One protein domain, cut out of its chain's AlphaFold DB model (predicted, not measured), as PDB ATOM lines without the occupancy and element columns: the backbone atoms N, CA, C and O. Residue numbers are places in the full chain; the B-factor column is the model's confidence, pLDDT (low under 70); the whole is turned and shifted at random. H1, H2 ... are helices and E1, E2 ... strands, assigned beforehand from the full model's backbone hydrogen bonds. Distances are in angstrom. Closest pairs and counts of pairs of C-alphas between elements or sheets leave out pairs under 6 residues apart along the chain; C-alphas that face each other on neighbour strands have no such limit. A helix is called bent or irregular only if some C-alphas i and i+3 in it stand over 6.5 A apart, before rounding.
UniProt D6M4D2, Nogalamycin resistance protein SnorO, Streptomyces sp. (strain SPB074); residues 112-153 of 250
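Overview. This is residues 112 to 153 of the 250 residues of the protein "Nogalamycin resistance protein SnorO" of Streptomyces sp. (strain SPB074) (UniProt D6M4D2). A small, loose helical body with a straight arm: the helix H2 is the main part, the chain folds back after it to pack the short helix H3 on its residues 124 to 128, and the strand E1 sticks out free, with residues 148 to 153. The short helix H1 makes a corner with the beginning of H2. The printed part has 42 residues with three named helices and one named strand, in the order H1, H2, H3, E1; the class is mixed, helices and strands, and E1 pairs with no named strand. The whole is loose, with a radius of gyration of the C-alphas of 12.4 A, and its outline is flat, with spans of 41 by 23 by 12 A, the arm adding to the length.

Arrangement. H1, residues 113 to 116, and H2, residues 119 to 130, only just touch, with 3 pairs of C-alphas within 8 A, and they touch only at the corner by their link. Their closest C-alphas are those of Gly 114 and Tyr 120, 4.6 A apart, and H2 takes part with residues 120 to 121 alone. H3, residues 138 to 141, touches H2 with 9 pairs of C-alphas within 8 A. The closest C-alphas of the two are those of Arg 124 and Pro 138, 4.8 A apart, and H2 takes part with residues 124 to 128 alone. H1 and H3 are apart. E1, residues 148 to 153, is apart from H1, H2 and H3, and it stands free. In H2 every pair of O of residue i and N of residue i+4 is within hydrogen-bond range; H1 and H3, of 4 residues each, are too short for such a pair, and in each the one pair of O of residue i and N of residue i+3 is within range.

Along the chain. H1 begins at C-alpha 113, at (22.217, -6.029, 22.321), and measures 5.1 A from first to last C-alpha. H2 measures 16.2 A, from C-alpha 119 at (23.148, 0.091, 27.558) to C-alpha 130. H3 measures 5.4 A, from Pro 138 to Phe 141. E1 measures 17.0 A and ends at C-alpha 153, at (19.414, 33.531, 7.129). None of the helices is bent.

Size, cuts and confidence. The two C-alphas farthest apart are those of Val 113 and Ala 153, at 42.5 A. The printed part runs from residue 112 to residue 153 and has no cut. The link from H1 to H2 is tight, with 2 residues; those from H2 to H3, with 7 residues, and from H3 to E1, with 6, are short. The mean pLDDT of the printed part is 90.5, that of E1 is 84, and no printed residue is under 70.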
ATOM      1  N   THR A 112      21.307  -3.940  17.969       91.19
ATOM      2  CA  THR A 112      22.317  -4.680  18.727       91.19
ATOM      3  C   THR A 112      21.814  -4.950  20.144       91.19
ATOM      4  O   THR A 112      20.856  -4.330  20.609       91.19
ATOM      5  N   VAL A 113      22.497  -5.823  20.887       92.75
ATOM      6  CA  VAL A 113      22.217  -6.029  22.321       92.75
ATOM      7  C   VAL A 113      22.293  -4.705  23.092       92.75
ATOM      8  O   VAL A 113      21.459  -4.441  23.954       92.75
ATOM      9  N   GLY A 114      23.242  -3.834  22.736       93.38
ATOM     10  CA  GLY A 114      23.403  -2.531  23.377       93.38
ATOM     11  C   GLY A 114      22.225  -1.586  23.140       93.38
ATOM     12  O   GLY A 114      21.882  -0.823  24.037       93.38
ATOM     13  N   THR A 115      21.585  -1.634  21.967       91.62
ATOM     14  CA  THR A 115      20.372  -0.838  21.703       91.62
ATOM     15  C   THR A 115      19.123  -1.463  22.307       91.62
ATOM     16  O   THR A 115      18.245  -0.727  22.721       91.62
ATOM     17  N   ALA A 116      19.038  -2.796  22.382       91.50
ATOM     18  CA  ALA A 116      17.877  -3.484  22.953       91.50
ATOM     19  C   ALA A 116      17.780  -3.348  24.483       91.50
ATOM     20  O   ALA A 116      16.697  -3.436  25.044       91.50
ATOM     21  N   THR A 117      18.916  -3.152  25.153       93.44
ATOM     22  CA  THR A 117      19.013  -3.044  26.620       93.44
ATOM     23  C   THR A 117      19.181  -1.605  27.110       93.44
ATOM     24  O   THR A 117      19.448  -1.394  28.289       93.44
ATOM     25  N   ASP A 118      19.141  -0.618  26.209       94.00
ATOM     26  CA  ASP A 118      19.510   0.785  26.458       94.00
ATOM     27  C   ASP A 118      20.927   1.021  27.024       94.00
ATOM     28  O   ASP A 118      21.338   2.165  27.250       94.00
ATOM     29  N   ALA A 119      21.754  -0.024  27.143       96.50
ATOM     30  CA  ALA A 119      23.148   0.091  27.558       96.50
ATOM     31  C   ALA A 119      23.933   1.041  26.642       96.50
ATOM     32  O   ALA A 119      24.706   1.876  27.106       96.50
ATOM     33  N   TYR A 120      23.684   0.982  25.334       95.19
ATOM     34  CA  TYR A 120      24.308   1.883  24.373       95.19
ATOM     35  C   TYR A 120      23.891   3.343  24.584       95.19
ATOM     36  O   TYR A 120      24.719   4.241  24.438       95.19
ATOM     37  N   ALA A 121      22.640   3.612  24.971       94.00
ATOM     38  CA  ALA A 121      22.202   4.969  25.277       94.00
ATOM     39  C   ALA A 121      22.982   5.548  26.467       94.00
ATOM     40  O   ALA A 121      23.493   6.665  26.364       94.00
ATOM     41  N   MET A 122      23.153   4.757  27.530       95.38
ATOM     42  CA  MET A 122      23.950   5.134  28.700       95.38
ATOM     43  C   MET A 122      25.428   5.335  28.351       95.38
ATOM     44  O   MET A 122      26.022   6.343  28.733       95.38
ATOM     45  N   LEU A 123      26.010   4.436  27.550       94.81
ATOM     46  CA  LEU A 123      27.394   4.562  27.091       94.81
ATOM     47  C   LEU A 123      27.614   5.842  26.278       94.81
ATOM     48  O   LEU A 123      28.611   6.524  26.489       94.81
ATOM     49  N   ARG A 124      26.682   6.232  25.397       94.12
ATOM     50  CA  ARG A 124      26.794   7.499  24.648       94.12
ATOM     51  C   ARG A 124      26.857   8.711  25.578       94.12
ATOM     52  O   ARG A 124      27.627   9.628  25.314       94.12
ATOM     53  N   VAL A 125      26.075   8.720  26.660       94.94
ATOM     54  CA  VAL A 125      26.140   9.790  27.670       94.94
ATOM     55  C   VAL A 125      27.487   9.761  28.389       94.94
ATOM     56  O   VAL A 125      28.136  10.801  28.500       94.94
ATOM     57  N   LEU A 126      27.942   8.582  28.811       95.62
ATOM     58  CA  LEU A 126      29.219   8.414  29.502       95.62
ATOM     59  C   LEU A 126      30.401   8.911  28.653       95.62
ATOM     60  O   LEU A 126      31.154   9.778  29.093       95.62
ATOM     61  N   TYR A 127      30.524   8.432  27.413       94.25
ATOM     62  CA  TYR A 127      31.594   8.833  26.494       94.25
ATOM     63  C   TYR A 127      31.482  10.293  26.051       94.25
ATOM     64  O   TYR A 127      32.509  10.929  25.838       94.25
ATOM     65  N   SER A 128      30.276  10.867  25.984       94.44
ATOM     66  CA  SER A 128      30.143  12.307  25.724       94.44
ATOM     67  C   SER A 128      30.702  13.184  26.839       94.44
ATOM     68  O   SER A 128      31.093  14.311  26.580       94.44
ATOM     69  N   ARG A 129      30.756  12.680  28.079       94.06
ATOM     70  CA  ARG A 129      31.239  13.446  29.236       94.06
ATOM     71  C   ARG A 129      32.697  13.160  29.576       94.06
ATOM     72  O   ARG A 129      33.407  14.068  29.983       94.06
ATOM     73  N   LEU A 130      33.120  11.904  29.441       95.25
ATOM     74  CA  LEU A 130      34.426  11.422  29.911       95.25
ATOM     75  C   LEU A 130      35.333  10.925  28.778       95.25
ATOM     76  O   LEU A 130      36.492  10.585  29.012       95.25
ATOM     77  N   GLY A 131      34.816  10.836  27.552       90.88
ATOM     78  CA  GLY A 131      35.571  10.351  26.406       90.88
ATOM     79  C   GLY A 131      36.728  11.281  26.070       90.88
ATOM     80  O   GLY A 131      36.545  12.483  25.894       90.88
ATOM     81  N   THR A 132      37.921  10.700  25.950       89.69
ATOM     82  CA  THR A 132      39.103  11.382  25.422       89.69
ATOM     83  C   THR A 132      39.516  10.682  24.124       89.69
ATOM     84  O   THR A 132      39.812   9.486  24.168       89.69
ATOM     85  N   PRO A 133      39.528  11.369  22.967       87.88
ATOM     86  CA  PRO A 133      39.165  12.774  22.766       87.88
ATOM     87  C   PRO A 133      37.655  13.031  22.896       87.88
ATOM     88  O   PRO A 133      36.834  12.147  22.645       87.88
ATOM     89  N   HIS A 134      37.287  14.265  23.246       88.00
ATOM     90  CA  HIS A 134      35.890  14.684  23.315       88.00
ATOM     91  C   HIS A 134      35.341  14.954  21.904       88.00
ATOM     92  O   HIS A 134      35.816  15.848  21.206       88.00
ATOM     93  N   LEU A 135      34.326  14.188  21.487       84.00
ATOM     94  CA  LEU A 135      33.743  14.238  20.133       84.00
ATOM     95  C   LEU A 135      32.415  15.017  20.052       84.00
ATOM     96  O   LEU A 135      31.823  15.120  18.977       84.00
ATOM     97  N   GLY A 136      31.942  15.573  21.172       88.00
ATOM     98  CA  GLY A 136      30.678  16.304  21.271       88.00
ATOM     99  C   GLY A 136      29.634  15.585  22.127       88.00
ATOM    100  O   GLY A 136      29.943  14.684  22.903       88.00
ATOM    101  N   GLY A 137      28.372  15.995  21.989       91.00
ATOM    102  CA  GLY A 137      27.268  15.423  22.764       91.00
ATOM    103  C   GLY A 137      26.951  13.958  22.413       91.00
ATOM    104  O   GLY A 137      27.480  13.414  21.444       91.00
ATOM    105  N   PRO A 138      26.008  13.312  23.127       91.06
ATOM    106  CA  PRO A 138      25.685  11.888  22.953       91.06
ATOM    107  C   PRO A 138      25.328  11.474  21.514       91.06
ATOM    108  O   PRO A 138      25.529  10.324  21.123       91.06
ATOM    109  N   GLY A 139      24.812  12.409  20.706       90.75
ATOM    110  CA  GLY A 139      24.518  12.191  19.287       90.75
ATOM    111  C   GLY A 139      25.754  11.851  18.448       90.75
ATOM    112  O   GLY A 139      25.658  10.999  17.566       90.75
ATOM    113  N   ALA A 140      26.917  12.425  18.778       90.31
ATOM    114  CA  ALA A 140      28.192  12.156  18.109       90.31
ATOM    115  C   ALA A 140      28.675  10.711  18.312       90.31
ATOM    116  O   ALA A 140      29.453  10.194  17.521       90.31
ATOM    117  N   PHE A 141      28.170  10.032  19.342       91.19
ATOM    118  CA  PHE A 141      28.481   8.636  19.631       91.19
ATOM    119  C   PHE A 141      27.415   7.675  19.110       91.19
ATOM    120  O   PHE A 141      27.502   6.492  19.411       91.19
ATOM    121  N   SER A 142      26.400   8.149  18.370       90.75
ATOM    122  CA  SER A 142      25.293   7.326  17.875       90.75
ATOM    123  C   SER A 142      25.472   6.883  16.426       90.75
ATOM    124  O   SER A 142      25.424   7.716  15.531       90.75
ATOM    125  N   PHE A 143      25.513   5.575  16.162       89.06
ATOM    126  CA  PHE A 143      25.540   5.040  14.791       89.06
ATOM    127  C   PHE A 143      24.204   5.185  14.028       89.06
ATOM    128  O   PHE A 143      24.158   4.968  12.817       89.06
ATOM    129  N   ASN A 144      23.120   5.559  14.721       87.62
ATOM    130  CA  ASN A 144      21.787   5.776  14.141       87.62
ATOM    131  C   ASN A 144      21.536   7.232  13.731       87.62
ATOM    132  O   ASN A 144      20.583   7.505  13.008       87.62
ATOM    133  N   THR A 145      22.369   8.170  14.184       87.25
ATOM    134  CA  THR A 145      22.196   9.600  13.917       87.25
ATOM    135  C   THR A 145      23.283  10.071  12.966       87.25
ATOM    136  O   THR A 145      24.462  10.032  13.308       87.25
ATOM    137  N   ALA A 146      22.892  10.511  11.770       85.81
ATOM    138  CA  ALA A 146      23.812  11.131  10.824       85.81
ATOM    139  C   ALA A 146      24.173  12.558  11.266       85.81
ATOM    140  O   ALA A 146      23.361  13.243  11.892       85.81
ATOM    141  N   THR A 147      25.380  13.003  10.918       86.62
ATOM    142  CA  THR A 147      25.756  14.421  11.006       86.62
ATOM    143  C   THR A 147      24.903  15.231  10.041       86.62
ATOM    144  O   THR A 147      24.715  14.824   8.893       86.62
ATOM    145  N   VAL A 148      24.387  16.365  10.510       85.88
ATOM    146  CA  VAL A 148      23.585  17.285   9.699       85.88
ATOM    147  C   VAL A 148      24.203  18.675   9.708       85.88
ATOM    148  O   VAL A 148      24.599  19.190  10.756       85.88
ATOM    149  N   GLU A 149      24.245  19.275   8.525       85.44
ATOM    150  CA  GLU A 149      24.621  20.665   8.299       85.44
ATOM    151  C   GLU A 149      23.455  21.377   7.624       85.44
ATOM    152  O   GLU A 149      22.871  20.872   6.664       85.44
ATOM    153  N   ALA A 150      23.110  22.554   8.131       83.06
ATOM    154  CA  ALA A 150      22.124  23.437   7.535       83.06
ATOM    155  C   ALA A 150      22.655  24.870   7.560       83.06
ATOM    156  O   ALA A 150      23.385  25.261   8.468       83.06
ATOM    157  N   SER A 151      22.275  25.677   6.577       83.69
ATOM    158  CA  SER A 151      22.527  27.117   6.599       83.69
ATOM    159  C   SER A 151      21.263  27.857   6.204       83.69
ATOM    160  O   SER A 151      20.662  27.520   5.185       83.69
ATOM    161  N   GLY A 152      20.881  28.860   6.985       83.38
ATOM    162  CA  GLY A 152      19.768  29.761   6.699       83.38
ATOM    163  C   GLY A 152      20.178  31.215   6.899       83.38
ATOM    164  O   GLY A 152      21.343  31.501   7.169       83.38
ATOM    165  N   ALA A 153      19.226  32.132   6.769       81.69
ATOM    166  CA  ALA A 153      19.414  33.531   7.129       81.69
ATOM    167  C   ALA A 153      18.432  33.901   8.244       81.69
ATOM    168  O   ALA A 153      17.242  33.607   8.140       81.69
TER     169      ALA A 153